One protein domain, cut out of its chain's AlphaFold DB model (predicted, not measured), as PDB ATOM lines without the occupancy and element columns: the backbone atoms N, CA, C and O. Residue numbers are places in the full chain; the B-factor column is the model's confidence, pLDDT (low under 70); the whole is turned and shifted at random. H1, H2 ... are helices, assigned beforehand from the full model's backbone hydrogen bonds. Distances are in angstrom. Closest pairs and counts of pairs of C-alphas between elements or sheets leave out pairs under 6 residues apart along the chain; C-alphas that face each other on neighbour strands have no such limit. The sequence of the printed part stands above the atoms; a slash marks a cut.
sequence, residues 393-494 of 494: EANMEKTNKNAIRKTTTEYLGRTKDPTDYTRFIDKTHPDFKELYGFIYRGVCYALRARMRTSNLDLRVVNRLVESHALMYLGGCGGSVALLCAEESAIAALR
ATOM      1  N   GLU A 393     -54.152 -22.083 -41.062       90.81
ATOM      2  CA  GLU A 393     -52.997 -22.443 -40.228       90.81
ATOM      3  C   GLU A 393     -51.711 -21.738 -40.696       90.81
ATOM      4  O   GLU A 393     -50.999 -21.128 -39.895       90.81
ATOM      5  N   ALA A 394     -51.452 -21.718 -42.009       93.12
ATOM      6  CA  ALA A 394     -50.289 -21.034 -42.577       93.12
ATOM      7  C   ALA A 394     -50.334 -19.505 -42.372       93.12
ATOM      8  O   ALA A 394     -49.308 -18.877 -42.086       93.12
ATOM      9  N   ASN A 395     -51.518 -18.896 -42.486       94.81
ATOM     10  CA  ASN A 395     -51.704 -17.459 -42.269       94.81
ATOM     11  C   ASN A 395     -51.502 -17.067 -40.795       94.81
ATOM     12  O   ASN A 395     -50.868 -16.042 -40.509       94.81
ATOM     13  N   MET A 396     -51.990 -17.886 -39.857       94.88
ATOM     14  CA  MET A 396     -51.758 -17.686 -38.422       94.88
ATOM     15  C   MET A 396     -50.277 -17.829 -38.071       94.88
ATOM     16  O   MET A 396     -49.721 -16.960 -37.397       94.88
ATOM     17  N   GLU A 397     -49.601 -18.857 -38.596       96.25
ATOM     18  CA  GLU A 397     -48.169 -19.061 -38.355       96.25
ATOM     19  C   GLU A 397     -47.344 -17.859 -38.851       96.25
ATOM     20  O   GLU A 397     -46.457 -17.374 -38.143       96.25
ATOM     21  N   LYS A 398     -47.670 -17.315 -40.033       97.00
ATOM     22  CA  LYS A 398     -47.022 -16.111 -40.578       97.00
ATOM     23  C   LYS A 398     -47.250 -14.878 -39.697       97.00
ATOM     24  O   LYS A 398     -46.308 -14.130 -39.435       97.00
ATOM     25  N   THR A 399     -48.476 -14.681 -39.214       97.00
ATOM     26  CA  THR A 399     -48.834 -13.552 -38.336       97.00
ATOM     27  C   THR A 399     -48.072 -13.619 -37.013       97.00
ATOM     28  O   THR A 399     -47.462 -12.636 -36.591       97.00
ATOM     29  N   ASN A 400     -48.015 -14.803 -36.406       97.94
ATOM     30  CA  ASN A 400     -47.278 -15.048 -35.174       97.94
ATOM     31  C   ASN A 400     -45.764 -14.846 -35.347       97.94
ATOM     32  O   ASN A 400     -45.131 -14.190 -34.519       97.94
ATOM     33  N   LYS A 401     -45.177 -15.342 -36.445       98.06
ATOM     34  CA  LYS A 401     -43.761 -15.099 -36.768       98.06
ATOM     35  C   LYS A 401     -43.462 -13.610 -36.890       98.06
ATOM     36  O   LYS A 401     -42.473 -13.149 -36.328       98.06
ATOM     37  N   ASN A 402     -44.324 -12.847 -37.559       98.06
ATOM     38  CA  ASN A 402     -44.163 -11.399 -37.680       98.06
ATOM     39  C   ASN A 402     -44.236 -10.685 -36.323       98.06
ATOM     40  O   ASN A 402     -43.459  -9.759 -36.089       98.06
ATOM     41  N   ALA A 403     -45.108 -11.136 -35.415       98.06
ATOM     42  CA  ALA A 403     -45.161 -10.617 -34.049       98.06
ATOM     43  C   ALA A 403     -43.842 -10.866 -33.300       98.06
ATOM     44  O   ALA A 403     -43.272  -9.922 -32.757       98.06
ATOM     45  N   ILE A 404     -43.298 -12.092 -33.360       98.25
ATOM     46  CA  ILE A 404     -41.995 -12.422 -32.757       98.25
ATOM     47  C   ILE A 404     -40.892 -11.543 -33.361       98.25
ATOM     48  O   ILE A 404     -40.146 -10.919 -32.613       98.25
ATOM     49  N   ARG A 405     -40.818 -11.420 -34.698       98.25
ATOM     50  CA  ARG A 405     -39.818 -10.572 -35.379       98.25
ATOM     51  C   ARG A 405     -39.853  -9.132 -34.868       98.25
ATOM     52  O   ARG A 405     -38.800  -8.591 -34.537       98.25
ATOM     53  N   LYS A 406     -41.048  -8.529 -34.803       98.31
ATOM     54  CA  LYS A 406     -41.238  -7.142 -34.358       98.31
ATOM     55  C   LYS A 406     -40.797  -6.964 -32.907       98.31
ATOM     56  O   LYS A 406     -40.014  -6.060 -32.628       98.31
ATOM     57  N   THR A 407     -41.240  -7.853 -32.018       97.94
ATOM     58  CA  THR A 407     -40.864  -7.829 -30.603       97.94
ATOM     59  C   THR A 407     -39.356  -7.985 -30.409       97.94
ATOM     60  O   THR A 407     -38.766  -7.237 -29.636       97.94
ATOM     61  N   THR A 408     -38.707  -8.911 -31.123       98.06
ATOM     62  CA  THR A 408     -37.254  -9.112 -31.016       98.06
ATOM     63  C   THR A 408     -36.476  -7.878 -31.471       98.06
ATOM     64  O   THR A 408     -35.549  -7.460 -30.781       98.06
ATOM     65  N   THR A 409     -36.857  -7.257 -32.593       97.81
ATOM     66  CA  THR A 409     -36.210  -6.020 -33.063       97.81
ATOM     67  C   THR A 409     -36.412  -4.860 -32.086       97.81
ATOM     68  O   THR A 409     -35.466  -4.127 -31.814       97.81
ATOM     69  N   GLU A 410     -37.622  -4.698 -31.544       97.38
ATOM     70  CA  GLU A 410     -37.927  -3.651 -30.562       97.38
ATOM     71  C   GLU A 410     -37.137  -3.837 -29.258       97.38
ATOM     72  O   GLU A 410     -36.616  -2.865 -28.713       97.38
ATOM     73  N   TYR A 411     -37.012  -5.077 -28.778       96.62
ATOM     74  CA  TYR A 411     -36.276  -5.394 -27.555       96.62
ATOM     75  C   TYR A 411     -34.770  -5.126 -27.702       96.62
ATOM     76  O   TYR A 411     -34.180  -4.449 -26.859       96.62
ATOM     77  N   LEU A 412     -34.149  -5.596 -28.791       96.06
ATOM     78  CA  LEU A 412     -32.722  -5.364 -29.044       96.06
ATOM     79  C   LEU A 412     -32.399  -3.871 -29.183       96.06
ATOM     80  O   LEU A 412     -31.450  -3.403 -28.565       96.06
ATOM     81  N   GLY A 413     -33.255  -3.096 -29.860       95.38
ATOM     82  CA  GLY A 413     -33.073  -1.646 -29.985       95.38
ATOM     83  C   GLY A 413     -33.146  -0.871 -28.661       95.38
ATOM     84  O   GLY A 413     -32.687   0.266 -28.598       95.38
ATOM     85  N   ARG A 414     -33.703  -1.466 -27.596       95.12
ATOM     86  CA  ARG A 414     -33.698  -0.906 -26.230       95.12
ATOM     87  C   ARG A 414     -32.562  -1.442 -25.360       95.12
ATOM     88  O   ARG A 414     -32.308  -0.889 -24.293       95.12
ATOM     89  N   THR A 415     -31.903  -2.514 -25.788       94.00
ATOM     90  CA  THR A 415     -30.869  -3.193 -25.007       94.00
ATOM     91  C   THR A 415     -29.514  -2.548 -25.278       94.00
ATOM     92  O   THR A 415     -29.141  -2.333 -26.432       94.00
ATOM     93  N   LYS A 416     -28.787  -2.215 -24.208       92.88
ATOM     94  CA  LYS A 416     -27.421  -1.688 -24.297       92.88
ATOM     95  C   LYS A 416     -26.436  -2.825 -24.526       92.88
ATOM     96  O   LYS A 416     -26.623  -3.912 -23.979       92.88
ATOM     97  N   ASP A 417     -25.407  -2.560 -25.315       90.88
ATOM     98  CA  ASP A 417     -24.320  -3.508 -25.517       90.88
ATOM     99  C   ASP A 417     -23.551  -3.702 -24.188       90.88
ATOM    100  O   ASP A 417     -23.169  -2.714 -23.551       90.88
ATOM    101  N   PRO A 418     -23.354  -4.951 -23.717       88.44
ATOM    102  CA  PRO A 418     -22.566  -5.239 -22.516       88.44
ATOM    103  C   PRO A 418     -21.094  -4.810 -22.634       88.44
ATOM    104  O   PRO A 418     -20.448  -4.566 -21.614       88.44
ATOM    105  N   THR A 419     -20.552  -4.738 -23.853       90.00
ATOM    106  CA  THR A 419     -19.166  -4.325 -24.108       90.00
ATOM    107  C   THR A 419     -19.026  -2.809 -24.247       90.00
ATOM    108  O   THR A 419     -18.014  -2.251 -23.823       90.00
ATOM    109  N   ASP A 420     -20.063  -2.132 -24.749       90.56
ATOM    110  CA  ASP A 420     -20.125  -0.678 -24.896       90.56
ATOM    111  C   ASP A 420     -21.473  -0.118 -24.405       90.56
ATOM    112  O   ASP A 420     -22.437   0.038 -25.155       90.56
ATOM    113  N   TYR A 421     -21.521   0.288 -23.131       88.94
ATOM    114  CA  TYR A 421     -22.713   0.869 -22.492       88.94
ATOM    115  C   TYR A 421     -23.249   2.150 -23.160       88.94
ATOM    116  O   TYR A 421     -24.336   2.621 -22.796       88.94
ATOM    117  N   THR A 422     -22.489   2.751 -24.081       92.38
ATOM    118  CA  THR A 422     -22.907   3.944 -24.828       92.38
ATOM    119  C   THR A 422     -23.706   3.604 -26.084       92.38
ATOM    120  O   THR A 422     -24.404   4.475 -26.607       92.38
ATOM    121  N   ARG A 423     -23.661   2.345 -26.539       91.75
ATOM    122  CA  ARG A 423     -24.332   1.871 -27.751       91.75
ATOM    123  C   ARG A 423     -25.513   0.962 -27.429       91.75
ATOM    124  O   ARG A 423     -25.502   0.179 -26.481       91.75
ATOM    125  N   PHE A 424     -26.549   1.075 -28.253       93.69
ATOM    126  CA  PHE A 424     -27.676   0.147 -28.269       93.69
ATOM    127  C   PHE A 424     -27.479  -0.880 -29.381       93.69
ATOM    128  O   PHE A 424     -26.867  -0.582 -30.409       93.69
ATOM    129  N   ILE A 425     -28.032  -2.077 -29.200       94.50
ATOM    130  CA  ILE A 425     -27.969  -3.155 -30.194       94.50
ATOM    131  C   ILE A 425     -29.080  -2.937 -31.232       94.50
ATOM    132  O   ILE A 425     -30.066  -3.670 -31.316       94.50
ATOM    133  N   ASP A 426     -28.952  -1.861 -32.000       95.75
ATOM    134  CA  ASP A 426     -29.852  -1.539 -33.103       95.75
ATOM    135  C   ASP A 426     -29.414  -2.218 -34.414       95.75
ATOM    136  O   ASP A 426     -28.428  -2.948 -34.461       95.75
ATOM    137  N   LYS A 427     -30.134  -1.973 -35.516       97.31
ATOM    138  CA  LYS A 427     -29.825  -2.578 -36.827       97.31
ATOM    139  C   LYS A 427     -28.443  -2.202 -37.387       97.31
ATOM    140  O   LYS A 427     -28.018  -2.826 -38.355       97.31
ATOM    141  N   THR A 428     -27.794  -1.169 -36.849       97.00
ATOM    142  CA  THR A 428     -26.464  -0.713 -37.277       97.00
ATOM    143  C   THR A 428     -25.335  -1.376 -36.488       97.00
ATOM    144  O   THR A 428     -24.181  -1.315 -36.912       97.00
ATOM    145  N   HIS A 429     -25.662  -2.048 -35.381       96.00
ATOM    146  CA  HIS A 429     -24.707  -2.791 -34.572       96.00
ATOM    147  C   HIS A 429     -24.150  -4.006 -35.343       96.00
ATOM    148  O   HIS A 429     -24.939  -4.746 -35.943       96.00
ATOM    149  N   PRO A 430     -22.824  -4.267 -35.319       96.75
ATOM    150  CA  PRO A 430     -22.215  -5.374 -36.068       96.75
ATOM    151  C   PRO A 430     -22.823  -6.737 -35.703       96.75
ATOM    152  O   PRO A 430     -23.163  -7.521 -36.588       96.75
ATOM    153  N   ASP A 431     -23.081  -6.963 -34.414       95.12
ATOM    154  CA  ASP A 431     -23.607  -8.242 -33.914       95.12
ATOM    155  C   ASP A 431     -25.139  -8.350 -33.983       95.12
ATOM    156  O   ASP A 431     -25.714  -9.377 -33.615       95.12
ATOM    157  N   PHE A 432     -25.840  -7.309 -34.457       96.94
ATOM    158  CA  PHE A 432     -27.307  -7.296 -34.469       96.94
ATOM    159  C   PHE A 432     -27.880  -8.476 -35.244       96.94
ATOM    160  O   PHE A 432     -28.799  -9.140 -34.770       96.94
ATOM    161  N   LYS A 433     -27.343  -8.743 -36.443       97.56
ATOM    162  CA  LYS A 433     -27.859  -9.793 -37.333       97.56
ATOM    163  C   LYS A 433     -27.759 -11.170 -36.676       97.56
ATOM    164  O   LYS A 433     -28.697 -11.964 -36.774       97.56
ATOM    165  N   GLU A 434     -26.647 -11.430 -36.001       96.62
ATOM    166  CA  GLU A 434     -26.368 -12.700 -35.341       96.62
ATOM    167  C   GLU A 434     -27.237 -12.882 -34.088       96.62
ATOM    168  O   GLU A 434     -27.993 -13.853 -33.993       96.62
ATOM    169  N   LEU A 435     -27.242 -11.893 -33.188       96.31
ATOM    170  CA  LEU A 435     -28.054 -11.908 -31.967       96.31
ATOM    171  C   LEU A 435     -29.551 -12.003 -32.269       96.31
ATOM    172  O   LEU A 435     -30.264 -12.823 -31.685       96.31
ATOM    173  N   TYR A 436     -30.031 -11.204 -33.224       98.06
ATOM    174  CA  TYR A 436     -31.406 -11.271 -33.703       98.06
ATOM    175  C   TYR A 436     -31.742 -12.674 -34.212       98.06
ATOM    176  O   TYR A 436     -32.784 -13.222 -33.851       98.06
ATOM    177  N   GLY A 437     -30.856 -13.271 -35.015       97.38
ATOM    178  CA  GLY A 437     -31.022 -14.615 -35.559       97.38
ATOM    179  C   GLY A 437     -31.158 -15.677 -34.471       97.38
ATOM    180  O   GLY A 437     -32.101 -16.474 -34.515       97.38
ATOM    181  N   PHE A 438     -30.269 -15.670 -33.475       97.62
ATOM    182  CA  PHE A 438     -30.309 -16.622 -32.363       97.62
ATOM    183  C   PHE A 438     -31.571 -16.478 -31.513       97.62
ATOM    184  O   PHE A 438     -32.264 -17.470 -31.268       97.62
ATOM    185  N   ILE A 439     -31.918 -15.250 -31.124       97.88
ATOM    186  CA  ILE A 439     -33.101 -14.982 -30.302       97.88
ATOM    187  C   ILE A 439     -34.373 -15.359 -31.070       97.88
ATOM    188  O   ILE A 439     -35.201 -16.116 -30.565       97.88
ATOM    189  N   TYR A 440     -34.522 -14.897 -32.314       98.44
ATOM    190  CA  TYR A 440     -35.703 -15.173 -33.133       98.44
ATOM    191  C   TYR A 440     -35.913 -16.678 -33.359       98.44
ATOM    192  O   TYR A 440     -37.023 -17.184 -33.158       98.44
ATOM    193  N   ARG A 441     -34.855 -17.413 -33.741       98.12
ATOM    194  CA  ARG A 441     -34.920 -18.870 -33.960       98.12
ATOM    195  C   ARG A 441     -35.244 -19.611 -32.657       98.12
ATOM    196  O   ARG A 441     -36.104 -20.492 -32.671       98.12
ATOM    197  N   GLY A 442     -34.625 -19.220 -31.541       97.75
ATOM    198  CA  GLY A 442     -34.875 -19.797 -30.218       97.75
ATOM    199  C   GLY A 442     -36.328 -19.638 -29.761       97.75
ATOM    200  O   GLY A 442     -36.990 -20.625 -29.428       97.75
ATOM    201  N   VAL A 443     -36.872 -18.422 -29.858       98.25
ATOM    202  CA  VAL A 443     -38.266 -18.132 -29.483       98.25
ATOM    203  C   VAL A 443     -39.255 -18.861 -30.398       98.25
ATOM    204  O   VAL A 443     -40.222 -19.454 -29.913       98.25
ATOM    205  N   CYS A 444     -39.000 -18.903 -31.713       97.81
ATOM    206  CA  CYS A 444     -39.817 -19.684 -32.647       97.81
ATOM    207  C   CYS A 444     -39.818 -21.181 -32.296       97.81
ATOM    208  O   CYS A 444     -40.864 -21.827 -32.356       97.81
ATOM    209  N   TYR A 445     -38.665 -21.738 -31.911       97.88
ATOM    210  CA  TYR A 445     -38.552 -23.145 -31.526       97.88
ATOM    211  C   TYR A 445     -39.297 -23.457 -30.223       97.88
ATOM    212  O   TYR A 445     -39.972 -24.489 -30.137       97.88
ATOM    213  N   ALA A 446     -39.219 -22.562 -29.234       97.38
ATOM    214  CA  ALA A 446     -39.936 -22.682 -27.965       97.38
ATOM    215  C   ALA A 446     -41.463 -22.644 -28.159       97.38
ATOM    216  O   ALA A 446     -42.193 -23.397 -27.516       97.38
ATOM    217  N   LEU A 447     -41.951 -21.819 -29.091       97.69
ATOM    218  CA  LEU A 447     -43.382 -21.635 -29.357       97.69
ATOM    219  C   LEU A 447     -43.924 -22.476 -30.524       97.69
ATOM    220  O   LEU A 447     -45.096 -22.334 -30.874       97.69
ATOM    221  N   ARG A 448     -43.125 -23.387 -31.099       97.25
ATOM    222  CA  ARG A 448     -43.454 -24.118 -32.341       97.25
ATOM    223  C   ARG A 448     -44.827 -24.794 -32.348       97.25
ATOM    224  O   ARG A 448     -45.504 -24.778 -33.369       97.25
ATOM    225  N   ALA A 449     -45.247 -25.361 -31.214       95.12
ATOM    226  CA  ALA A 449     -46.537 -26.037 -31.098       95.12
ATOM    227  C   ALA A 449     -47.704 -25.037 -31.090       95.12
ATOM    228  O   ALA A 449     -48.689 -25.227 -31.794       95.12
ATOM    229  N   ARG A 450     -47.569 -23.937 -30.340       96.12
ATOM    230  CA  ARG A 450     -48.625 -22.925 -30.175       96.12
ATOM    231  C   ARG A 450     -48.762 -22.000 -31.377       96.12
ATOM    232  O   ARG A 450     -49.848 -21.485 -31.616       96.12
ATOM    233  N   MET A 451     -47.673 -21.803 -32.118       96.56
ATOM    234  CA  MET A 451     -47.599 -20.894 -33.262       96.56
ATOM    235  C   MET A 451     -48.489 -21.324 -34.437       96.56
ATOM    236  O   MET A 451     -48.897 -20.468 -35.218       96.56
ATOM    237  N   ARG A 452     -48.796 -22.625 -34.538       94.81
ATOM    238  CA  ARG A 452     -49.698 -23.205 -35.545       94.81
ATOM    239  C   ARG A 452     -51.158 -23.215 -35.107       94.81
ATOM    240  O   ARG A 452     -52.053 -22.994 -35.909       94.81
ATOM    241  N   THR A 453     -51.401 -23.451 -33.821       93.94
ATOM    242  CA  THR A 453     -52.752 -23.713 -33.307       93.94
ATOM    243  C   THR A 453     -53.456 -22.481 -32.749       93.94
ATOM    244  O   THR A 453     -54.660 -22.527 -32.521       93.94
ATOM    245  N   SER A 454     -52.729 -21.403 -32.437       96.81
ATOM    246  CA  SER A 454     -53.283 -20.261 -31.699       96.81
ATOM    247  C   SER A 454     -52.529 -18.956 -31.953       96.81
ATOM    248  O   SER A 454     -51.336 -18.965 -32.252       96.81
ATOM    249  N   ASN A 455     -53.206 -17.822 -31.760       97.06
ATOM    250  CA  ASN A 455     -52.540 -16.522 -31.665       97.06
ATOM    251  C   ASN A 455     -51.659 -16.478 -30.408       97.06
ATOM    252  O   ASN A 455     -52.082 -16.893 -29.324       97.06
ATOM    253  N   LEU A 456     -50.426 -15.996 -30.555       97.62
ATOM    254  CA  LEU A 456     -49.478 -15.917 -29.446       97.62
ATOM    255  C   LEU A 456     -49.775 -14.720 -28.535       97.62
ATOM    256  O   LEU A 456     -50.035 -13.613 -29.000       97.62
ATOM    257  N   ASP A 457     -49.674 -14.939 -27.224       97.44
ATOM    258  CA  ASP A 457     -49.716 -13.862 -26.235       97.44
ATOM    259  C   ASP A 457     -48.386 -13.093 -26.238       97.44
ATOM    260  O   ASP A 457     -47.320 -13.658 -25.965       97.44
ATOM    261  N   LEU A 458     -48.462 -11.788 -26.510       97.25
ATOM    262  CA  LEU A 458     -47.330 -10.860 -26.525       97.25
ATOM    263  C   LEU A 458     -46.539 -10.874 -25.213       97.25
ATOM    264  O   LEU A 458     -45.320 -10.729 -25.247       97.25
ATOM    265  N   ARG A 459     -47.186 -11.106 -24.061       95.94
ATOM    266  CA  ARG A 459     -46.488 -11.178 -22.764       95.94
ATOM    267  C   ARG A 459     -45.528 -12.363 -22.701       95.94
ATOM    268  O   ARG A 459     -44.399 -12.224 -22.238       95.94
ATOM    269  N   VAL A 460     -45.961 -13.519 -23.205       96.19
ATOM    270  CA  VAL A 460     -45.134 -14.733 -23.268       96.19
ATOM    271  C   VAL A 460     -43.992 -14.551 -24.267       96.19
ATOM    272  O   VAL A 460     -42.861 -14.932 -23.970       96.19
ATOM    273  N   VAL A 461     -44.267 -13.933 -25.421       98.19
ATOM    274  CA  VAL A 461     -43.239 -13.629 -26.429       98.19
ATOM    275  C   VAL A 461     -42.178 -12.688 -25.852       98.19
ATOM    276  O   VAL A 461     -40.998 -13.009 -25.943       98.19
ATOM    277  N   ASN A 462     -42.577 -11.592 -25.197       96.56
ATOM    278  CA  ASN A 462     -41.654 -10.644 -24.560       96.56
ATOM    279  C   ASN A 462     -40.736 -11.343 -23.545       96.56
ATOM    280  O   ASN A 462     -39.521 -11.191 -23.620       96.56
ATOM    281  N   ARG A 463     -41.303 -12.173 -22.658       96.44
ATOM    282  CA  ARG A 463     -40.538 -12.906 -21.634       96.44
ATOM    283  C   ARG A 463     -39.513 -13.869 -22.237       96.44
ATOM    284  O   ARG A 463     -38.408 -14.011 -21.717       96.44
ATOM    285  N   LEU A 464     -39.879 -14.558 -23.320       97.19
ATOM    286  CA  LEU A 464     -38.972 -15.474 -24.012       97.19
ATOM    287  C   LEU A 464     -37.875 -14.722 -24.772       97.19
ATOM    288  O   LEU A 464     -36.729 -15.158 -24.742       97.19
ATOM    289  N   VAL A 465     -38.209 -13.600 -25.415       97.25
ATOM    290  CA  VAL A 465     -37.228 -12.725 -26.078       97.25
ATOM    291  C   VAL A 465     -36.213 -12.200 -25.066       97.25
ATOM    292  O   VAL A 465     -35.018 -12.325 -25.307       97.25
ATOM    293  N   GLU A 466     -36.675 -11.703 -23.918       94.94
ATOM    294  CA  GLU A 466     -35.825 -11.260 -22.808       94.94
ATOM    295  C   GLU A 466     -34.928 -12.390 -22.291       94.94
ATOM    296  O   GLU A 466     -33.711 -12.233 -22.221       94.94
ATOM    297  N   SER A 467     -35.502 -13.565 -22.013       94.38
ATOM    298  CA  SER A 467     -34.741 -14.725 -21.529       94.38
ATOM    299  C   SER A 467     -33.657 -15.156 -22.523       94.38
ATOM    300  O   SER A 467     -32.531 -15.444 -22.121       94.38
ATOM    301  N   HIS A 468     -33.968 -15.178 -23.824       95.56
ATOM    302  CA  HIS A 468     -32.985 -15.474 -24.865       95.56
ATOM    303  C   HIS A 468     -31.919 -14.383 -24.976       95.56
ATOM    304  O   HIS A 468     -30.739 -14.715 -25.026       95.56
ATOM    305  N   ALA A 469     -32.294 -13.104 -24.964       94.56
ATOM    306  CA  ALA A 469     -31.338 -12.002 -25.020       94.56
ATOM    307  C   ALA A 469     -30.350 -12.040 -23.844       94.56
ATOM    308  O   ALA A 469     -29.146 -11.916 -24.057       94.56
ATOM    309  N   LEU A 470     -30.837 -12.303 -22.625       91.06
ATOM    310  CA  LEU A 470     -30.003 -12.432 -21.426       91.06
ATOM    311  C   LEU A 470     -28.991 -13.581 -21.524       91.06
ATOM    312  O   LEU A 470     -27.868 -13.442 -21.040       91.06
ATOM    313  N   MET A 471     -29.348 -14.699 -22.167       90.75
ATOM    314  CA  MET A 471     -28.414 -15.815 -22.365       90.75
ATOM    315  C   MET A 471     -27.221 -15.441 -23.253       90.75
ATOM    316  O   MET A 471     -26.118 -15.909 -22.985       90.75
ATOM    317  N   TYR A 472     -27.426 -14.614 -24.286       91.62
ATOM    318  CA  TYR A 472     -26.374 -14.265 -25.252       91.62
ATOM    319  C   TYR A 472     -25.587 -13.010 -24.864       91.62
ATOM    320  O   TYR A 472     -24.373 -12.979 -25.018       91.62
ATOM    321  N   LEU A 473     -26.263 -11.990 -24.332       88.81
ATOM    322  CA  LEU A 473     -25.652 -10.701 -23.980       88.81
ATOM    323  C   LEU A 473     -25.067 -10.683 -22.568       88.81
ATOM    324  O   LEU A 473     -24.273  -9.814 -22.229       88.81
ATOM    325  N   GLY A 474     -25.480 -11.618 -21.714       69.31
ATOM    326  CA  GLY A 474     -25.153 -11.570 -20.298       69.31
ATOM    327  C   GLY A 474     -23.863 -12.274 -19.901       69.31
ATOM    328  O   GLY A 474     -23.378 -11.976 -18.817       69.31
ATOM    329  N   GLY A 475     -23.343 -13.244 -20.672       52.38
ATOM    330  CA  GLY A 475     -22.174 -14.080 -20.302       52.38
ATOM    331  C   GLY A 475     -22.289 -14.868 -18.974       52.38
ATOM    332  O   GLY A 475     -21.537 -15.804 -18.726       52.38
ATOM    333  N   CYS A 476     -23.275 -14.540 -18.143       46.00
ATOM    334  CA  CYS A 476     -23.650 -15.108 -16.862       46.00
ATOM    335  C   CYS A 476     -24.929 -15.918 -17.070       46.00
ATOM    336  O   CYS A 476     -25.993 -15.561 -16.562       46.00
ATOM    337  N   GLY A 477     -24.846 -16.970 -17.889       39.09
ATOM    338  CA  GLY A 477     -25.972 -17.856 -18.165       39.09
ATOM    339  C   GLY A 477     -26.698 -18.252 -16.875       39.09
ATOM    340  O   GLY A 477     -26.150 -18.966 -16.041       39.09
ATOM    341  N   GLY A 478     -27.931 -17.763 -16.726       38.94
ATOM    342  CA  GLY A 478     -28.885 -18.195 -15.711       38.94
ATOM    343  C   GLY A 478     -28.524 -17.866 -14.262       38.94
ATOM    344  O   GLY A 478     -28.238 -18.764 -13.479       38.94
ATOM    345  N   SER A 479     -28.711 -16.614 -13.844       41.09
ATOM    346  CA  SER A 479     -29.188 -16.372 -12.480       41.09
ATOM    347  C   SER A 479     -30.402 -15.455 -12.521       41.09
ATOM    348  O   SER A 479     -30.304 -14.233 -12.484       41.09
ATOM    349  N   VAL A 480     -31.579 -16.078 -12.568       49.19
ATOM    350  CA  VAL A 480     -32.898 -15.438 -12.388       49.19
ATOM    351  C   VAL A 480     -33.003 -14.742 -11.009       49.19
ATOM    352  O   VAL A 480     -33.968 -14.043 -10.731       49.19
ATOM    353  N   ALA A 481     -31.988 -14.880 -10.147       48.16
ATOM    354  CA  ALA A 481     -31.928 -14.285  -8.817       48.16
ATOM    355  C   ALA A 481     -31.922 -12.744  -8.807       48.16
ATOM    356  O   ALA A 481     -32.349 -12.158  -7.817       48.16
ATOM    357  N   LEU A 482     -31.477 -12.075  -9.878       47.59
ATOM    358  CA  LEU A 482     -31.374 -10.607  -9.880       47.59
ATOM    359  C   LEU A 482     -32.708  -9.898 -10.162       47.59
ATOM    360  O   LEU A 482     -32.959  -8.847  -9.581       47.59
ATOM    361  N   LEU A 483     -33.614 -10.507 -10.934       50.59
ATOM    362  CA  LEU A 483     -34.942  -9.925 -11.176       50.59
ATOM    363  C   LEU A 483     -35.857 -10.024  -9.941       50.59
ATOM    364  O   LEU A 483     -36.632  -9.109  -9.684       50.59
ATOM    365  N   CYS A 484     -35.714 -11.065  -9.108       48.72
ATOM    366  CA  CYS A 484     -36.427 -11.126  -7.823       48.72
ATOM    367  C   CYS A 484     -35.896 -10.114  -6.794       48.72
ATOM    368  O   CYS A 484     -36.661  -9.658  -5.946       48.72
ATOM    369  N   ALA A 485     -34.610  -9.750  -6.849       48.84
ATOM    370  CA  ALA A 485     -34.044  -8.758  -5.937       48.84
ATOM    371  C   ALA A 485     -34.560  -7.341  -6.239       48.84
ATOM    372  O   ALA A 485     -34.819  -6.572  -5.315       48.84
ATOM    373  N   GLU A 486     -34.770  -7.014  -7.516       46.47
ATOM    374  CA  GLU A 486     -35.253  -5.691  -7.921       46.47
ATOM    375  C   GLU A 486     -36.763  -5.524  -7.673       46.47
ATOM    376  O   GLU A 486     -37.192  -4.499  -7.142       46.47
ATOM    377  N   GLU A 487     -37.571  -6.564  -7.920       47.47
ATOM    378  CA  GLU A 487     -38.998  -6.551  -7.556       47.47
ATOM    379  C   GLU A 487     -39.204  -6.497  -6.032       47.47
ATOM    380  O   GLU A 487     -40.091  -5.790  -5.552       47.47
ATOM    381  N   SER A 488     -38.341  -7.164  -5.253       45.78
ATOM    382  CA  SER A 488     -38.375  -7.097  -3.787       45.78
ATOM    383  C   SER A 488     -37.947  -5.731  -3.241       45.78
ATOM    384  O   SER A 488     -38.442  -5.326  -2.191       45.78
ATOM    385  N   ALA A 489     -37.060  -5.004  -3.927       54.53
ATOM    386  CA  ALA A 489     -36.669  -3.649  -3.539       54.53
ATOM    387  C   ALA A 489     -37.768  -2.623  -3.865       54.53
ATOM    388  O   ALA A 489     -38.035  -1.725  -3.068       54.53
ATOM    389  N   ILE A 490     -38.462  -2.788  -4.996       60.34
ATOM    390  CA  ILE A 490     -39.591  -1.929  -5.382       60.34
ATOM    391  C   ILE A 490     -40.818  -2.195  -4.495       60.34
ATOM    392  O   ILE A 490     -41.536  -1.257  -4.152       60.34
ATOM    393  N   ALA A 491     -41.040  -3.444  -4.072       53.84
ATOM    394  CA  ALA A 491     -42.092  -3.800  -3.119       53.84
ATOM    395  C   ALA A 491     -41.794  -3.359  -1.675       53.84
ATOM    396  O   ALA A 491     -42.726  -3.200  -0.904       53.84
ATOM    397  N   ALA A 492     -40.526  -3.145  -1.306       54.94
ATOM    398  CA  ALA A 492     -40.147  -2.596   0.000       54.94
ATOM    399  C   ALA A 492     -40.216  -1.056   0.060       54.94
ATOM    400  O   ALA A 492     -40.156  -0.476   1.142       54.94
ATOM    401  N   LEU A 493     -40.314  -0.395  -1.099       56.53
ATOM    402  CA  LEU A 493     -40.450   1.060  -1.235       56.53
ATOM    403  C   LEU A 493     -41.903   1.523  -1.446       56.53
ATOM    404  O   LEU A 493     -42.153   2.728  -1.476       56.53
ATOM    405  N   ARG A 494     -42.847   0.590  -1.602       49.72
ATOM    406  CA  ARG A 494     -44.296   0.835  -1.591       49.72
ATOM    407  C   ARG A 494     -44.886   0.314  -0.296       49.72
ATOM    408  O   ARG A 494     -45.832   0.968   0.190       49.72
TER     409      ARG A 494
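Overview. This is residues 393 to 494 of the 494 residues of an uncharacterized protein of Panaeolus cyanescens (UniProt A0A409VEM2). What shape does the printed part take? Three helices, H1, H2 and H4, cross one another at steep angles with their centres in a triangle and make the body; the short H3 packs on the first part of H1, and residues 481 to 494, with H5, stick out. What is it built of? It is all helix: 102 residues with five named helices, H1 to H5 in order, and no named strand. How spread out is it? It is only just compact, close to loose, with a radius of gyration of the C-alphas of 15.3 A and spans of 45 by 36 by 22 A.

Along the chain. Where does the first helix run? H1 is residues 393 to 414, 32.1 A long, from C-alpha 393 at (-52.997, -22.443, -40.228). Which helices follow? H2 is residues 432 to 446, 20.9 A; H3 is 450 to 453, 5.2 A; H4 is 458 to 473, 21.8 A. Where is the last? H5 is residues 481 to 492, 16.8 A, ending at C-alpha 492, (-40.147, -2.596, 0.000).

Arrangement. What does the hub, H1, touch? H1 and H2 form a helical hairpin, touching at a steep tilt of 44 degrees, opposite ways, closest at C-alphas 405 and 440, 6.6 A. With residues 393 to 401 alone it touches H3, C-alphas 397 and 452 being closest at 5.2 A. With residues 403 to 412 alone it touches H4, at 51 degrees, steep, the same way, closest at C-alphas 408 and 465, 6.1 A. How do H2 and H4 stand? They touch at a steep tilt of 51 degrees, opposite ways, closest at C-alphas 439 and 468, 5.5 A. What of the backbones? In H1, H2, H4 and H5 every O i to N i+4 pair is within hydrogen-bond range; H3 is too short for one.

Size, cuts and confidence. How far does it reach? The two C-alphas farthest apart, of Ala 394 and Leu 493, are 47.9 A apart, and the printed part has no cut. Which link is long? H1 to H2, with 17 residues. Where is confidence low? Residues 474 to 494 have pLDDT under 70.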